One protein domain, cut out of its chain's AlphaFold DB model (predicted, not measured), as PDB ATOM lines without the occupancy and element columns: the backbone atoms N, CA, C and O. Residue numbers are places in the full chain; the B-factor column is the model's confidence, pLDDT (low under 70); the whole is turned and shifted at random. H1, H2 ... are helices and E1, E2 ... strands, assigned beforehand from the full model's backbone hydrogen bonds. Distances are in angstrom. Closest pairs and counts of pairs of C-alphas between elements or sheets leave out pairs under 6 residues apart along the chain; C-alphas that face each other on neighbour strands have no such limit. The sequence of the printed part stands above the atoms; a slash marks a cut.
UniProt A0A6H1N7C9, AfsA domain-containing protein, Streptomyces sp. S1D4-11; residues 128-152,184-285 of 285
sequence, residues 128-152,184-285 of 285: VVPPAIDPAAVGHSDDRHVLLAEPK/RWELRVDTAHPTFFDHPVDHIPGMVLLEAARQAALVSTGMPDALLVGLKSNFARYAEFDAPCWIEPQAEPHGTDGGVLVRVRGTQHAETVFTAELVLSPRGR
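This is residues 128 to 152 and 184 to 285 of the 285 residues of the protein "AfsA domain-containing protein" of Streptomyces sp. S1D4-11 (UniProt A0A6H1N7C9). A twisted sheet of four strands, E1 to E4, curls round one helix, H2, which fills the hollow of the sheet near the middle of the domain. The short helix H1 packs on H2 away from the sheet, and the sheet's other face bears no named helix. The printed part has 127 residues, with H1, H2, E1, E2, E3 and E4 in that order along the chain; the sheet runs E1 E4 E3 E2, all antiparallel. The class is mixed, helices and strands, with under half of the residues in named elements. The whole is compact, with a radius of gyration of the C-alphas of 14.1 A and spans of 43 by 31 by 29 A.

H2, residues 206 to 221, touches H1, residues 135 to 138, with its residues 215 to 219 alone; their closest C-alphas, those of Val 138 and Gln 215, are 5.0 A apart. H2 is on the sheet of E1, residues 227 to 235, E4, residues 271 to 281, E3, residues 259 to 268, and E2, residues 245 to 254: two layers, a helix on one face of a sheet. The closest C-alphas of H2 and E3, those of Ala 217 and Val 262, are 5.9 A apart. H1 is not on the sheet. E1 is an edge strand and bends by 61 degrees at residue 230. E1 and E4 are antiparallel at 163 degrees, with N 232 and O 277 within hydrogen-bond range at 2.9 A. E4 and E3 form a hairpin, with N 262 and O 278 at 2.8 A. E3 and E2, also a hairpin, have N 250 and O 263 at 2.7 A. E2, E3 and E4 are a meander, each strand the antiparallel neighbour of the one before; with E1 beside E4 the four make a Greek key. Residues 185 to 186 pair antiparallel with residues 246 to 247 of E2. In H2 every O i to N i+4 pair is within hydrogen-bond range; H1 is too short for one.

H1 begins at C-alpha 135, (199.083, 213.850, 194.170). H2 is 22.7 A from first to last C-alpha, E1 23.0 A, E2 27.4 A, E3 29.5 A and E4 30.1 A. E4 ends at C-alpha 281, (214.590, 202.341, 189.525).

The C-alphas farthest apart, those of Pro 200 and Thr 256, are 44.7 A apart. Residues 153 to 183 are not printed, and C-alphas 152 and 184 are 10.6 A apart across the cut. Of the links printed whole, E1 to E2 is short and the others are tight. Mean pLDDT of the printed part is 93.0; residue 285 alone is under 70.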
ATOM      1  N   VAL A 128     194.361 219.605 213.002       85.25
ATOM      2  CA  VAL A 128     193.851 219.741 211.636       85.25
ATOM      3  C   VAL A 128     194.846 219.106 210.663       85.25
ATOM      4  O   VAL A 128     196.040 219.407 210.709       85.25
ATOM      5  N   VAL A 129     194.358 218.237 209.774       87.94
ATOM      6  CA  VAL A 129     195.182 217.619 208.727       87.94
ATOM      7  C   VAL A 129     195.646 218.718 207.754       87.94
ATOM      8  O   VAL A 129     194.798 219.350 207.122       87.94
ATOM      9  N   PRO A 130     196.962 218.978 207.618       90.88
ATOM     10  CA  PRO A 130     197.473 220.031 206.734       90.88
ATOM     11  C   PRO A 130     197.248 219.656 205.263       90.88
ATOM     12  O   PRO A 130     197.200 218.459 204.991       90.88
ATOM     13  N   PRO A 131     197.143 220.608 204.310       93.44
ATOM     14  CA  PRO A 131     196.931 220.326 202.881       93.44
ATOM     15  C   PRO A 131     198.038 219.446 202.280       93.44
ATOM     16  O   PRO A 131     199.152 219.406 202.797       93.44
ATOM     17  N   ALA A 132     197.712 218.676 201.238       95.62
ATOM     18  CA  ALA A 132     198.596 217.688 200.617       95.62
ATOM     19  C   ALA A 132     199.385 218.327 199.489       95.62
ATOM     20  O   ALA A 132     198.830 219.133 198.752       95.62
ATOM     21  N   ILE A 133     200.632 217.894 199.297       95.62
ATOM     22  CA  ILE A 133     201.338 218.171 198.040       95.62
ATOM     23  C   ILE A 133     200.585 217.579 196.839       95.62
ATOM     24  O   ILE A 133     199.732 216.703 196.997       95.62
ATOM     25  N   ASP A 134     200.967 218.003 195.631       95.69
ATOM     26  CA  ASP A 134     200.411 217.486 194.377       95.69
ATOM     27  C   ASP A 134     200.393 215.938 194.346       95.69
ATOM     28  O   ASP A 134     201.462 215.308 194.376       95.69
ATOM     29  N   PRO A 135     199.205 215.302 194.246       96.19
ATOM     30  CA  PRO A 135     199.083 213.850 194.170       96.19
ATOM     31  C   PRO A 135     199.892 213.233 193.026       96.19
ATOM     32  O   PRO A 135     200.466 212.151 193.191       96.19
ATOM     33  N   ALA A 136     200.001 213.917 191.883       95.56
ATOM     34  CA  ALA A 136     200.716 213.389 190.728       95.56
ATOM     35  C   ALA A 136     202.221 213.233 191.007       95.56
ATOM     36  O   ALA A 136     202.836 212.267 190.548       95.56
ATOM     37  N   ALA A 137     202.803 214.112 191.832       94.19
ATOM     38  CA  ALA A 137     204.218 214.070 192.205       94.19
ATOM     39  C   ALA A 137     204.594 212.820 193.027       94.19
ATOM     40  O   ALA A 137     205.752 212.397 193.035       94.19
ATOM     41  N   VAL A 138     203.613 212.192 193.682       94.56
ATOM     42  CA  VAL A 138     203.781 210.965 194.478       94.56
ATOM     43  C   VAL A 138     203.184 209.715 193.815       94.56
ATOM     44  O   VAL A 138     203.135 208.639 194.426       94.56
ATOM     45  N   GLY A 139     202.743 209.835 192.560       92.38
ATOM     46  CA  GLY A 139     202.144 208.739 191.798       92.38
ATOM     47  C   GLY A 139     200.709 208.396 192.220       92.38
ATOM     48  O   GLY A 139     200.306 207.237 192.116       92.38
ATOM     49  N   HIS A 140     199.950 209.380 192.710       94.19
ATOM     50  CA  HIS A 140     198.535 209.259 193.064       94.19
ATOM     51  C   HIS A 140     197.661 210.213 192.237       94.19
ATOM     52  O   HIS A 140     198.134 211.183 191.658       94.19
ATOM     53  N   SER A 141     196.362 209.920 192.166       94.19
ATOM     54  CA  SER A 141     195.359 210.761 191.492       94.19
ATOM     55  C   SER A 141     194.412 211.471 192.463       94.19
ATOM     56  O   SER A 141     193.550 212.222 192.025       94.19
ATOM     57  N   ASP A 142     194.519 211.168 193.755       93.12
ATOM     58  CA  ASP A 142     193.618 211.615 194.817       93.12
ATOM     59  C   ASP A 142     194.473 212.042 196.020       93.12
ATOM     60  O   ASP A 142     195.408 211.330 196.411       93.12
ATOM     61  N   ASP A 143     194.177 213.214 196.577       93.62
ATOM     62  CA  ASP A 143     194.922 213.858 197.660       93.62
ATOM     63  C   ASP A 143     194.767 213.137 199.003       93.62
ATOM     64  O   ASP A 143     195.648 213.206 199.866       93.62
ATOM     65  N   ARG A 144     193.698 212.351 199.163       91.75
ATOM     66  CA  ARG A 144     193.491 211.505 200.342       91.75
ATOM     67  C   ARG A 144     194.586 210.453 200.519       91.75
ATOM     68  O   ARG A 144     194.828 209.995 201.631       91.75
ATOM     69  N   HIS A 145     195.231 210.042 199.425       94.81
ATOM     70  CA  HIS A 145     196.316 209.060 199.443       94.81
ATOM     71  C   HIS A 145     197.686 209.700 199.684       94.81
ATOM     72  O   HIS A 145     198.675 208.985 199.846       94.81
ATOM     73  N   VAL A 146     197.756 211.032 199.719       96.69
ATOM     74  CA  VAL A 146     198.995 211.780 199.909       96.69
ATOM     75  C   VAL A 146     199.268 211.962 201.399       96.69
ATOM     76  O   VAL A 146     198.502 212.590 202.134       96.69
ATOM     77  N   LEU A 147     200.404 211.418 201.831       97.12
ATOM     78  CA  LEU A 147     200.872 211.423 203.215       97.12
ATOM     79  C   LEU A 147     201.874 212.546 203.503       97.12
ATOM     80  O   LEU A 147     202.404 212.617 204.606       97.12
ATOM     81  N   LEU A 148     202.154 213.422 202.539       97.25
ATOM     82  CA  LEU A 148     203.085 214.536 202.700       97.25
ATOM     83  C   LEU A 148     202.333 215.864 202.639       97.25
ATOM     84  O   LEU A 148     201.618 216.138 201.674       97.25
ATOM     85  N   ALA A 149     202.489 216.673 203.680       96.31
ATOM     86  CA  ALA A 149     201.905 218.002 203.752       96.31
ATOM     87  C   ALA A 149     202.606 218.975 202.803       96.31
ATOM     88  O   ALA A 149     203.818 218.878 202.612       96.31
ATOM     89  N   GLU A 150     201.884 219.955 202.268       92.06
ATOM     90  CA  GLU A 150     202.513 221.085 201.586       92.06
ATOM     91  C   GLU A 150     203.495 221.794 202.534       92.06
ATOM     92  O   GLU A 150     203.156 222.050 203.696       92.06
ATOM     93  N   PRO A 151     204.722 222.115 202.081       84.94
ATOM     94  CA  PRO A 151     205.636 222.915 202.878       84.94
ATOM     95  C   PRO A 151     204.984 224.265 203.191       84.94
ATOM     96  O   PRO A 151     204.680 225.032 202.277       84.94
ATOM     97  N   LYS A 152     204.790 224.574 204.480       75.06
ATOM     98  CA  LYS A 152     204.341 225.911 204.888       75.06
ATOM     99  C   LYS A 152     205.312 226.951 204.332       75.06
ATOM    100  O   LYS A 152     206.535 226.777 204.403       75.06
ATOM    101  N   ARG A 184     211.927 218.636 203.590       92.56
ATOM    102  CA  ARG A 184     211.332 217.898 204.704       92.56
ATOM    103  C   ARG A 184     209.843 218.173 204.686       92.56
ATOM    104  O   ARG A 184     209.431 219.324 204.573       92.56
ATOM    105  N   TRP A 185     209.054 217.125 204.852       96.56
ATOM    106  CA  TRP A 185     207.596 217.212 204.836       96.56
ATOM    107  C   TRP A 185     207.030 216.807 206.183       96.56
ATOM    108  O   TRP A 185     207.536 215.880 206.819       96.56
ATOM    109  N   GLU A 186     205.972 217.481 206.615       96.50
ATOM    110  CA  GLU A 186     205.159 216.958 207.705       96.50
ATOM    111  C   GLU A 186     204.331 215.773 207.190       96.50
ATOM    112  O   GLU A 186     203.787 215.803 206.085       96.50
ATOM    113  N   LEU A 187     204.252 214.713 207.989       96.62
ATOM    114  CA  LEU A 187     203.410 213.560 207.730       96.62
ATOM    115  C   LEU A 187     201.935 213.945 207.902       96.62
ATOM    116  O   LEU A 187     201.493 214.286 208.999       96.62
ATOM    117  N   ARG A 188     201.157 213.816 206.827       95.19
ATOM    118  CA  ARG A 188     199.695 213.877 206.869       95.19
ATOM    119  C   ARG A 188     199.141 212.566 207.402       95.19
ATOM    120  O   ARG A 188     199.449 211.495 206.883       95.19
ATOM    121  N   VAL A 189     198.282 212.667 208.411       91.31
ATOM    122  CA  VAL A 189     197.624 211.512 209.019       91.31
ATOM    123  C   VAL A 189     196.126 211.769 209.103       91.31
ATOM    124  O   VAL A 189     195.646 212.399 210.038       91.31
ATOM    125  N   ASP A 190     195.396 211.277 208.105       88.88
ATOM    126  CA  ASP A 190     193.934 211.244 208.113       88.88
ATOM    127  C   ASP A 190     193.455 209.882 208.636       88.88
ATOM    128  O   ASP A 190     193.484 208.876 207.921       88.88
ATOM    129  N   THR A 191     193.012 209.840 209.894       85.94
ATOM    130  CA  THR A 191     192.519 208.614 210.541       85.94
ATOM    131  C   THR A 191     191.177 208.134 209.987       85.94
ATOM    132  O   THR A 191     190.779 207.009 210.275       85.94
ATOM    133  N   ALA A 192     190.479 208.940 209.179       85.31
ATOM    134  CA  ALA A 192     189.274 208.512 208.470       85.31
ATOM    135  C   ALA A 192     189.592 207.749 207.169       85.31
ATOM    136  O   ALA A 192     188.677 207.275 206.489       85.31
ATOM    137  N   HIS A 193     190.872 207.612 206.796       83.81
ATOM    138  CA  HIS A 193     191.279 206.946 205.564       83.81
ATOM    139  C   HIS A 193     191.124 205.411 205.655       83.81
ATOM    140  O   HIS A 193     191.977 204.740 206.245       83.81
ATOM    141  N   PRO A 194     190.137 204.795 204.969       81.19
ATOM    142  CA  PRO A 194     189.728 203.408 205.222       81.19
ATOM    143  C   PRO A 194     190.777 202.360 204.826       81.19
ATOM    144  O   PRO A 194     190.715 201.217 205.264       81.19
ATOM    145  N   THR A 195     191.740 202.714 203.968       83.56
ATOM    146  CA  THR A 195     192.840 201.808 203.590       83.56
ATOM    147  C   THR A 195     193.984 201.812 204.602       83.56
ATOM    148  O   THR A 195     194.698 200.819 204.707       83.56
ATOM    149  N   PHE A 196     194.194 202.926 205.306       80.75
ATOM    150  CA  PHE A 196     195.297 203.062 206.264       80.75
ATOM    151  C   PHE A 196     194.833 202.799 207.696       80.75
ATOM    152  O   PHE A 196     195.625 202.326 208.508       80.75
ATOM    153  N   PHE A 197     193.550 203.050 207.960       84.06
ATOM    154  CA  PHE A 197     192.897 202.908 209.249       84.06
ATOM    155  C   PHE A 197     191.570 202.167 209.048       84.06
ATOM    156  O   PHE A 197     190.557 202.753 208.673       84.06
ATOM    157  N   ASP A 198     191.583 200.852 209.258       79.75
ATOM    158  CA  ASP A 198     190.391 199.990 209.263       79.75
ATOM    159  C   ASP A 198     189.847 199.747 210.686       79.75
ATOM    160  O   ASP A 198     188.762 199.192 210.862       79.75
ATOM    161  N   HIS A 199     190.589 200.189 211.703       80.56
ATOM    162  CA  HIS A 199     190.208 200.203 213.111       80.56
ATOM    163  C   HIS A 199     190.926 201.351 213.844       80.56
ATOM    164  O   HIS A 199     191.946 201.846 213.353       80.56
ATOM    165  N   PRO A 200     190.429 201.778 215.022       79.94
ATOM    166  CA  PRO A 200     191.152 202.710 215.878       79.94
ATOM    167  C   PRO A 200     192.515 202.142 216.280       79.94
ATOM    168  O   PRO A 200     192.619 200.983 216.684       79.94
ATOM    169  N   VAL A 201     193.543 202.981 216.205       83.81
ATOM    170  CA  VAL A 201     194.912 202.665 216.622       83.81
ATOM    171  C   VAL A 201     195.412 203.761 217.564       83.81
ATOM    172  O   VAL A 201     194.944 204.894 217.513       83.81
ATOM    173  N   ASP A 202     196.351 203.411 218.433       83.81
ATOM    174  CA  ASP A 202     196.960 204.290 219.440       83.81
ATOM    175  C   ASP A 202     198.221 205.011 218.929       83.81
ATOM    176  O   ASP A 202     198.692 205.959 219.548       83.81
ATOM    177  N   HIS A 203     198.752 204.588 217.780       92.19
ATOM    178  CA  HIS A 203     199.907 205.193 217.122       92.19
ATOM    179  C   HIS A 203     199.822 205.051 215.600       92.19
ATOM    180  O   HIS A 203     199.068 204.238 215.058       92.19
ATOM    181  N   ILE A 204     200.650 205.816 214.892       94.25
ATOM    182  CA  ILE A 204     200.745 205.791 213.435       94.25
ATOM    183  C   ILE A 204     201.290 204.424 212.984       94.25
ATOM    184  O   ILE A 204     202.421 204.060 213.333       94.25
ATOM    185  N   PRO A 205     200.544 203.660 212.162       94.25
ATOM    186  CA  PRO A 205     200.974 202.339 211.731       94.25
ATOM    187  C   PRO A 205     202.272 202.388 210.921       94.25
ATOM    188  O   PRO A 205     202.444 203.216 210.027       94.25
ATOM    189  N   GLY A 206     203.161 201.414 211.135       94.25
ATOM    190  CA  GLY A 206     204.439 201.355 210.415       94.25
ATOM    191  C   GLY A 206     204.298 201.320 208.885       94.25
ATOM    192  O   GLY A 206     205.172 201.813 208.181       94.25
ATOM    193  N   MET A 207     203.190 200.791 208.356       95.56
ATOM    194  CA  MET A 207     202.908 200.802 206.913       95.56
ATOM    195  C   MET A 207     202.672 202.218 206.366       95.56
ATOM    196  O   MET A 207     203.123 202.505 205.261       95.56
ATOM    197  N   VAL A 208     202.042 203.104 207.146       96.44
ATOM    198  CA  VAL A 208     201.836 204.520 206.789       96.44
ATOM    199  C   VAL A 208     203.186 205.233 206.702       96.44
ATOM    200  O   VAL A 208     203.456 205.930 205.730       96.44
ATOM    201  N   LEU A 209     204.095 204.973 207.648       97.94
ATOM    202  CA  LEU A 209     205.451 205.539 207.631       97.94
ATOM    203  C   LEU A 209     206.273 205.081 206.415       97.94
ATOM    204  O   LEU A 209     207.019 205.867 205.832       97.94
ATOM    205  N   LEU A 210     206.141 203.814 206.005       98.12
ATOM    206  CA  LEU A 210     206.816 203.309 204.803       98.12
ATOM    207  C   LEU A 210     206.248 203.910 203.521       98.12
ATOM    208  O   LEU A 210     207.012 204.186 202.597       98.12
ATOM    209  N   GLU A 211     204.935 204.110 203.464       97.81
ATOM    210  CA  GLU A 211     204.295 204.769 202.332       97.81
ATOM    211  C   GLU A 211     204.713 206.240 202.250       97.81
ATOM    212  O   GLU A 211     205.144 206.687 201.192       97.81
ATOM    213  N   ALA A 212     204.740 206.962 203.370       98.25
ATOM    214  CA  ALA A 212     205.249 208.331 203.411       98.25
ATOM    215  C   ALA A 212     206.717 208.411 202.958       98.25
ATOM    216  O   ALA A 212     207.086 209.286 202.178       98.25
ATOM    217  N   ALA A 213     207.551 207.448 203.365       98.38
ATOM    218  CA  ALA A 213     208.931 207.358 202.896       98.38
ATOM    219  C   ALA A 213     209.032 207.094 201.386       98.38
ATOM    220  O   ALA A 213     209.908 207.649 200.723       98.38
ATOM    221  N   ARG A 214     208.133 206.274 200.824       98.19
ATOM    222  CA  ARG A 214     208.041 206.052 199.374       98.19
ATOM    223  C   ARG A 214     207.680 207.344 198.654       98.19
ATOM    224  O   ARG A 214     208.374 207.706 197.711       98.19
ATOM    225  N   GLN A 215     206.640 208.038 199.104       97.88
ATOM    226  CA  GLN A 215     206.196 209.302 198.517       97.88
ATOM    227  C   GLN A 215     207.304 210.360 198.566       97.88
ATOM    228  O   GLN A 215     207.603 210.984 197.550       97.88
ATOM    229  N   ALA A 216     207.999 210.476 199.702       97.81
ATOM    230  CA  ALA A 216     209.095 211.430 199.867       97.81
ATOM    231  C   ALA A 216     210.269 211.101 198.939       97.81
ATOM    232  O   ALA A 216     210.884 211.996 198.365       97.81
ATOM    233  N   ALA A 217     210.554 209.813 198.732       97.19
ATOM    234  CA  ALA A 217     211.563 209.371 197.778       97.19
ATOM    235  C   ALA A 217     211.192 209.714 196.323       97.19
ATOM    236  O   ALA A 217     212.066 210.125 195.564       97.19
ATOM    237  N   LEU A 218     209.922 209.582 195.922       96.69
ATOM    238  CA  LEU A 218     209.496 209.947 194.564       96.69
ATOM    239  C   LEU A 218     209.609 211.453 194.315       96.69
ATOM    240  O   LEU A 218     210.179 211.859 193.303       96.69
ATOM    241  N   VAL A 219     209.127 212.267 195.256       96.00
ATOM    242  CA  VAL A 219     209.118 213.732 195.126       96.00
ATOM    243  C   VAL A 219     210.537 214.288 195.155       96.00
ATOM    244  O   VAL A 219     210.919 215.008 194.238       96.00
ATOM    245  N   SER A 220     211.356 213.884 196.134       95.06
ATOM    246  CA  SER A 220     212.750 214.352 196.259       95.06
ATOM    247  C   SER A 220     213.645 213.966 195.078       95.06
ATOM    248  O   SER A 220     214.684 214.582 194.861       95.06
ATOM    249  N   THR A 221     213.260 212.949 194.304       94.31
ATOM    250  CA  THR A 221     214.002 212.534 193.108       94.31
ATOM    251  C   THR A 221     213.382 213.031 191.804       94.31
ATOM    252  O   THR A 221     213.972 212.822 190.746       94.31
ATOM    253  N   GLY A 222     212.210 213.674 191.851       93.81
ATOM    254  CA  GLY A 222     211.472 214.089 190.656       93.81
ATOM    255  C   GLY A 222     211.035 212.917 189.772       93.81
ATOM    256  O   GLY A 222     210.864 213.083 188.565       93.81
ATOM    257  N   MET A 223     210.887 211.717 190.344       92.44
ATOM    258  CA  MET A 223     210.549 210.496 189.614       92.44
ATOM    259  C   MET A 223     209.202 209.923 190.083       92.44
ATOM    260  O   MET A 223     209.191 208.857 190.701       92.44
ATOM    261  N   PRO A 224     208.056 210.560 189.771       93.00
ATOM    262  CA  PRO A 224     206.731 210.118 190.239       93.00
ATOM    263  C   PRO A 224     206.374 208.685 189.809       93.00
ATOM    264  O   PRO A 224     205.600 207.991 190.463       93.00
ATOM    265  N   ASP A 225     206.992 208.218 188.725       93.50
ATOM    266  CA  ASP A 225     206.755 206.920 188.104       93.50
ATOM    267  C   ASP A 225     207.781 205.837 188.477       93.50
ATOM    268  O   ASP A 225     207.675 204.705 187.999       93.50
ATOM    269  N   ALA A 226     208.798 206.137 189.295       94.31
ATOM    270  CA  ALA A 226     209.852 205.173 189.604       94.31
ATOM    271  C   ALA A 226     209.329 203.910 190.311       94.31
ATOM    272  O   ALA A 226     208.433 203.928 191.154       94.31
ATOM    273  N   LEU A 227     209.953 202.774 189.996       95.31
ATOM    274  CA  LEU A 227     209.675 201.503 190.653       95.31
ATOM    275  C   LEU A 227     210.492 201.387 191.943       95.31
ATOM    276  O   LEU A 227     211.722 201.430 191.910       95.31
ATOM    277  N   LEU A 228     209.820 201.115 193.062       95.88
ATOM    278  CA  LEU A 228     210.479 200.699 194.298       95.88
ATOM    279  C   LEU A 228     210.958 199.244 194.166       95.88
ATOM    280  O   LEU A 228     210.163 198.303 194.159       95.88
ATOM    281  N   VAL A 229     212.271 199.044 194.046       95.75
ATOM    282  CA  VAL A 229     212.895 197.726 193.805       95.75
ATOM    283  C   VAL A 229     213.678 197.186 195.006       95.75
ATOM    284  O   VAL A 229     214.181 196.057 194.976       95.75
ATOM    285  N   GLY A 230     213.770 197.967 196.079       95.19
ATOM    286  CA  GLY A 230     214.347 197.560 197.354       95.19
ATOM    287  C   GLY A 230     213.863 198.462 198.478       95.19
ATOM    288  O   GLY A 230     213.715 199.661 198.279       95.19
ATOM    289  N   LEU A 231     213.615 197.875 199.646       97.06
ATOM    290  CA  LEU A 231     213.258 198.602 200.855       97.06
ATOM    291  C   LEU A 231     213.834 197.873 202.068       97.06
ATOM    292  O   LEU A 231     213.712 196.650 202.190       97.06
ATOM    293  N   LYS A 232     214.450 198.636 202.963       96.81
ATOM    294  CA  LYS A 232     214.890 198.198 204.288       96.81
ATOM    295  C   LYS A 232     214.496 199.273 205.284       96.81
ATOM    296  O   LYS A 232     214.686 200.448 205.004       96.81
ATOM    297  N   SER A 233     213.969 198.890 206.439       96.25
ATOM    298  CA  SER A 233     213.543 199.858 207.448       96.25
ATOM    299  C   SER A 233     213.827 199.394 208.871       96.25
ATOM    300  O   SER A 233     214.015 198.201 209.146       96.25
ATOM    301  N   ASN A 234     213.879 200.374 209.769       96.31
ATOM    302  CA  ASN A 234     213.975 200.200 211.210       96.31
ATOM    303  C   ASN A 234     213.016 201.179 211.888       96.31
ATOM    304  O   ASN A 234     213.065 202.374 211.606       96.31
ATOM    305  N   PHE A 235     212.192 200.672 212.798       96.50
ATOM    306  CA  PHE A 235     211.303 201.475 213.635       96.50
ATOM    307  C   PHE A 235     211.901 201.510 215.037       96.50
ATOM    308  O   PHE A 235     212.081 200.459 215.656       96.50
ATOM    309  N   ALA A 236     212.289 202.698 215.483       93.12
ATOM    310  CA  ALA A 236     212.954 202.914 216.762       93.12
ATOM    311  C   ALA A 236     211.956 203.272 217.867       93.12
ATOM    312  O   ALA A 236     212.147 202.863 219.011       93.12
ATOM    313  N   ARG A 237     210.903 204.019 217.523       94.38
ATOM    314  CA  ARG A 237     209.868 204.507 218.440       94.38
ATOM    315  C   ARG A 237     208.514 204.494 217.735       94.38
ATOM    316  O   ARG A 237     208.460 204.445 216.503       94.38
ATOM    317  N   TYR A 238     207.440 204.525 218.513       95.06
ATOM    318  CA  TYR A 238     206.125 204.817 217.960       95.06
ATOM    319  C   TYR A 238     206.077 206.283 217.537       95.06
ATOM    320  O   TYR A 238     206.686 207.131 218.183       95.06
ATOM    321  N   ALA A 239     205.420 206.542 216.412       94.88
ATOM    322  CA  ALA A 239     205.046 207.890 216.029       94.88
ATOM    323  C   ALA A 239     203.594 208.081 216.465       94.88
ATOM    324  O   ALA A 239     202.731 207.293 216.075       94.88
ATOM    325  N   GLU A 240     203.347 209.066 217.312       93.12
ATOM    326  CA  GLU A 240     202.037 209.324 217.912       93.12
ATOM    327  C   GLU A 240     201.276 210.390 217.112       93.12
ATOM    328  O   GLU A 240     201.834 211.023 216.214       93.12
ATOM    329  N   PHE A 241     199.984 210.558 217.378       90.88
ATOM    330  CA  PHE A 241     199.141 211.491 216.624       90.88
ATOM    331  C   PHE A 241     199.215 212.941 217.131       90.88
ATOM    332  O   PHE A 241     198.889 213.876 216.400       90.88
ATOM    333  N   ASP A 242     199.643 213.135 218.374       88.06
ATOM    334  CA  ASP A 242     199.593 214.398 219.115       88.06
ATOM    335  C   ASP A 242     200.647 215.430 218.682       88.06
ATOM    336  O   ASP A 242     200.508 216.618 218.978       88.06
ATOM    337  N   ALA A 243     201.665 215.018 217.923       91.12
ATOM    338  CA  ALA A 243     202.749 215.890 217.484       91.12
ATOM    339  C   ALA A 243     203.124 215.721 216.002       91.12
ATOM    340  O   ALA A 243     202.980 214.633 215.440       91.12
ATOM    341  N   PRO A 244     203.681 216.763 215.352       94.62
ATOM    342  CA  PRO A 244     204.204 216.654 213.992       94.62
ATOM    343  C   PRO A 244     205.278 215.571 213.871       94.62
ATOM    344  O   PRO A 244     206.331 215.642 214.510       94.62
ATOM    345  N   CYS A 245     205.023 214.596 213.003       96.44
ATOM    346  CA  CYS A 245     206.032 213.664 212.523       96.44
ATOM    347  C   CYS A 245     206.547 214.172 211.177       96.44
ATOM    348  O   CYS A 245     205.765 214.552 210.312       96.44
ATOM    349  N   TRP A 246     207.857 214.183 210.993       97.62
ATOM    350  CA  TRP A 246     208.491 214.766 209.824       97.62
ATOM    351  C   TRP A 246     209.295 213.744 209.042       97.62
ATOM    352  O   TRP A 246     209.981 212.912 209.631       97.62
ATOM    353  N   ILE A 247     209.246 213.847 207.719       98.12
ATOM    354  CA  ILE A 247     209.854 212.920 206.771       98.12
ATOM    355  C   ILE A 247     210.980 213.635 206.022       98.12
ATOM    356  O   ILE A 247     210.741 214.616 205.320       98.12
ATOM    357  N   GLU A 248     212.202 213.132 206.177       97.44
ATOM    358  CA  GLU A 248     213.441 213.724 205.661       97.44
ATOM    359  C   GLU A 248     214.143 212.724 204.721       97.44
ATOM    360  O   GLU A 248     214.824 211.811 205.206       97.44
ATOM    361  N   PRO A 249     213.961 212.813 203.392       97.31
ATOM    362  CA  PRO A 249     214.714 212.025 202.429       97.31
ATOM    363  C   PRO A 249     216.086 212.634 202.118       97.31
ATOM    364  O   PRO A 249     216.278 213.844 202.072       97.31
ATOM    365  N   GLN A 250     217.030 211.758 201.805       96.81
ATOM    366  CA  GLN A 250     218.332 212.081 201.249       96.81
ATOM    367  C   GLN A 250     218.604 211.117 200.096       96.81
ATOM    368  O   GLN A 250     218.745 209.908 200.307       96.81
ATOM    369  N   ALA A 251     218.652 211.653 198.879       95.56
ATOM    370  CA  ALA A 251     218.890 210.882 197.669       95.56
ATOM    371  C   ALA A 251     220.380 210.851 197.303       95.56
ATOM    372  O   ALA A 251     221.089 211.855 197.409       95.56
ATOM    373  N   GLU A 252     220.837 209.697 196.822       94.38
ATOM    374  CA  GLU A 252     222.152 209.523 196.211       94.38
ATOM    375  C   GLU A 252     222.081 208.556 195.014       94.38
ATOM    376  O   GLU A 252     221.249 207.637 195.004       94.38
ATOM    377  N   PRO A 253     222.950 208.721 193.998       94.00
ATOM    378  CA  PRO A 253     223.045 207.777 192.889       94.00
ATOM    379  C   PRO A 253     223.296 206.340 193.369       94.00
ATOM    380  O   PRO A 253     224.069 206.103 194.297       94.00
ATOM    381  N   HIS A 254     222.669 205.360 192.716       92.12
ATOM    382  CA  HIS A 254     222.786 203.951 193.077       92.12
ATOM    383  C   HIS A 254     222.908 203.034 191.855       92.12
ATOM    384  O   HIS A 254     221.950 202.793 191.121       92.12
ATOM    385  N   GLY A 255     224.089 202.431 191.698       86.12
ATOM    386  CA  GLY A 255     224.403 201.563 190.561       86.12
ATOM    387  C   GLY A 255     224.646 202.343 189.264       86.12
ATOM    388  O   GLY A 255     224.749 203.565 189.268       86.12
ATOM    389  N   THR A 256     224.769 201.618 188.151       82.75
ATOM    390  CA  THR A 256     225.069 202.183 186.819       82.75
ATOM    391  C   THR A 256     223.828 202.477 185.981       82.75
ATOM    392  O   THR A 256     223.911 203.211 185.004       82.75
ATOM    393  N   ASP A 257     222.672 201.931 186.363       84.25
ATOM    394  CA  ASP A 257     221.467 201.888 185.520       84.25
ATOM    395  C   ASP A 257     220.507 203.064 185.803       84.25
ATOM    396  O   ASP A 257     219.298 202.956 185.601       84.25
ATOM    397  N   GLY A 258     221.023 204.167 186.353       87.44
ATOM    398  CA  GLY A 258     220.212 205.316 186.776       87.44
ATOM    399  C   GLY A 258     219.348 205.061 188.017       87.44
ATOM    400  O   GLY A 258     218.400 205.799 188.268       87.44
ATOM    401  N   GLY A 259     219.643 204.011 188.790       93.31
ATOM    402  CA  GLY A 259     218.990 203.770 190.074       93.31
ATOM    403  C   GLY A 259     219.345 204.842 191.107       93.31
ATOM    404  O   GLY A 259     220.409 205.458 191.046       93.31
ATOM    405  N   VAL A 260     218.461 205.044 192.083       96.69
ATOM    406  CA  VAL A 260     218.659 206.008 193.176       96.69
ATOM    407  C   VAL A 260     218.407 205.318 194.510       96.69
ATOM    408  O   VAL A 260     217.415 204.606 194.671       96.69
ATOM    409  N   LEU A 261     219.314 205.508 195.468       97.31
ATOM    410  CA  LEU A 261     219.118 205.112 196.857       97.31
ATOM    411  C   LEU A 261     218.650 206.344 197.625       97.31
ATOM    412  O   LEU A 261     219.336 207.359 197.652       97.31
ATOM    413  N   VAL A 262     217.490 206.244 198.259       97.81
ATOM    414  CA  VAL A 262     216.951 207.292 199.121       97.81
ATOM    415  C   VAL A 262     216.964 206.796 200.557       97.81
ATOM    416  O   VAL A 262     216.325 205.793 200.886       97.81
ATOM    417  N   ARG A 263     217.702 207.491 201.423       98.31
ATOM    418  CA  ARG A 263     217.627 207.300 202.873       98.31
ATOM    419  C   ARG A 263     216.586 208.250 203.427       98.31
ATOM    420  O   ARG A 263     216.700 209.447 203.232       98.31
ATOM    421  N   VAL A 264     215.584 207.721 204.109       98.38
ATOM    422  CA  VAL A 264     214.520 208.503 204.733       98.38
ATOM    423  C   VAL A 264     214.627 208.373 206.238       98.38
ATOM    424  O   VAL A 264     214.747 207.263 206.766       98.38
ATOM    425  N   ARG A 265     214.550 209.500 206.933       98.31
ATOM    426  CA  ARG A 265     214.451 209.572 208.386       98.31
ATOM    427  C   ARG A 265     213.104 210.175 208.767       98.31
ATOM    428  O   ARG A 265     212.722 211.219 208.252       98.31
ATOM    429  N   GLY A 266     212.398 209.499 209.665       97.88
ATOM    430  CA  GLY A 266     211.222 210.029 210.339       97.88
ATOM    431  C   GLY A 266     211.602 210.604 211.694       97.88
ATOM    432  O   GLY A 266     212.244 209.897 212.481       97.88
ATOM    433  N   THR A 267     211.198 211.838 211.988       97.88
ATOM    434  CA  THR A 267     211.453 212.488 213.278       97.88
ATOM    435  C   THR A 267     210.185 213.028 213.931       97.88
ATOM    436  O   THR A 267     209.366 213.659 213.276       97.88
ATOM    437  N   GLN A 268     210.038 212.819 215.236       95.88
ATOM    438  CA  GLN A 268     208.983 213.409 216.068       95.88
ATOM    439  C   GLN A 268     209.627 213.834 217.390       95.88
ATOM    440  O   GLN A 268     210.518 213.144 217.880       95.88
ATOM    441  N   HIS A 269     209.266 215.005 217.918       94.12
ATOM    442  CA  HIS A 269     209.932 215.598 219.093       94.12
ATOM    443  C   HIS A 269     211.471 215.665 218.976       94.12
ATOM    444  O   HIS A 269     212.192 215.418 219.935       94.12
ATOM    445  N   ALA A 270     211.981 215.956 217.772       92.19
ATOM    446  CA  ALA A 270     213.411 215.937 217.426       92.19
ATOM    447  C   ALA A 270     214.126 214.573 217.589       92.19
ATOM    448  O   ALA A 270     215.322 214.463 217.314       92.19
ATOM    449  N   GLU A 271     213.404 213.509 217.938       95.88
ATOM    450  CA  GLU A 271     213.924 212.150 218.015       95.88
ATOM    451  C   GLU A 271     213.616 211.361 216.742       95.88
ATOM    452  O   GLU A 271     212.595 211.553 216.085       95.88
ATOM    453  N   THR A 272     214.499 210.428 216.384       97.50
ATOM    454  CA  THR A 272     214.257 209.520 215.257       97.50
ATOM    455  C   THR A 272     213.238 208.452 215.653       97.50
ATOM    456  O   THR A 272     213.519 207.619 216.517       97.50
ATOM    457  N   VAL A 273     212.092 208.426 214.971       97.19
ATOM    458  CA  VAL A 273     211.042 207.409 215.157       97.19
ATOM    459  C   VAL A 273     211.217 206.227 214.203       97.19
ATOM    460  O   VAL A 273     211.070 205.073 214.610       97.19
ATOM    461  N   PHE A 274     211.631 206.472 212.955       98.00
ATOM    462  CA  PHE A 274     211.963 205.415 211.999       98.00
ATOM    463  C   PHE A 274     213.028 205.854 210.990       98.00
ATOM    464  O   PHE A 274     213.281 207.039 210.783       98.00
ATOM    465  N   THR A 275     213.646 204.874 210.338       98.31
ATOM    466  CA  THR A 275     214.531 205.077 209.187       98.31
ATOM    467  C   THR A 275     214.190 204.079 208.091       98.31
ATOM    468  O   THR A 275     213.884 202.921 208.399       98.31
ATOM    469  N   ALA A 276     214.326 204.476 206.831       98.31
ATOM    470  CA  ALA A 276     214.183 203.598 205.679       98.31
ATOM    471  C   ALA A 276     215.275 203.852 204.629       98.31
ATOM    472  O   ALA A 276     215.715 204.974 204.423       98.31
ATOM    473  N   GLU A 277     215.705 202.796 203.955       98.31
ATOM    474  CA  GLU A 277     216.545 202.820 202.760       98.31
ATOM    475  C   GLU A 277     215.686 202.294 201.604       98.31
ATOM    476  O   GLU A 277     215.243 201.139 201.642       98.31
ATOM    477  N   LEU A 278     215.426 203.128 200.597       98.31
ATOM    478  CA  LEU A 278     214.602 202.814 199.434       98.31
ATOM    479  C   LEU A 278     215.464 202.828 198.176       98.31
ATOM    480  O   LEU A 278     216.179 203.789 197.929       98.31
ATOM    481  N   VAL A 279     215.375 201.782 197.361       97.50
ATOM    482  CA  VAL A 279     216.027 201.742 196.048       97.50
ATOM    483  C   VAL A 279     214.968 201.959 194.983       97.50
ATOM    484  O   VAL A 279     214.095 201.105 194.790       97.50
ATOM    485  N   LEU A 280     215.068 203.087 194.292       96.69
ATOM    486  CA  LEU A 280     214.240 203.448 193.155       96.69
ATOM    487  C   LEU A 280     214.949 203.080 191.853       96.69
ATOM    488  O   LEU A 280     216.157 203.248 191.705       96.69
ATOM    489  N   SER A 281     214.174 202.567 190.905       95.00
ATOM    490  CA  SER A 281     214.590 202.341 189.525       95.00
ATOM    491  C   SER A 281     213.690 203.180 188.626       95.00
ATOM    492  O   SER A 281     212.468 203.038 188.740       95.00
ATOM    493  N   PRO A 282     214.240 203.986 187.704       91.44
ATOM    494  CA  PRO A 282     213.437 204.633 186.677       91.44
ATOM    495  C   PRO A 282     212.577 203.594 185.950       91.44
ATOM    496  O   PRO A 282     213.019 202.459 185.720       91.44
ATOM    497  N   ARG A 283     211.337 203.950 185.603       86.62
ATOM    498  CA  ARG A 283     210.565 203.137 184.660       86.62
ATOM    499  C   ARG A 283     211.259 203.226 183.305       86.62
ATOM    500  O   ARG A 283     211.431 204.318 182.775       86.62
ATOM    501  N   GLY A 284     211.680 202.081 182.769       77.69
ATOM    502  CA  GLY A 284     212.120 202.009 181.378       77.69
ATOM    503  C   GLY A 284     210.966 202.451 180.482       77.69
ATOM    504  O   GLY A 284     209.853 201.952 180.662       77.69
ATOM    505  N   ARG A 285     211.229 203.421 179.604       55.12
ATOM    506  CA  ARG A 285     210.302 203.799 178.535       55.12
ATOM    507  C   ARG A 285     210.188 202.684 177.506       55.12
ATOM    508  O   ARG A 285     211.213 202.003 177.270       55.12
TER     509      ARG A 285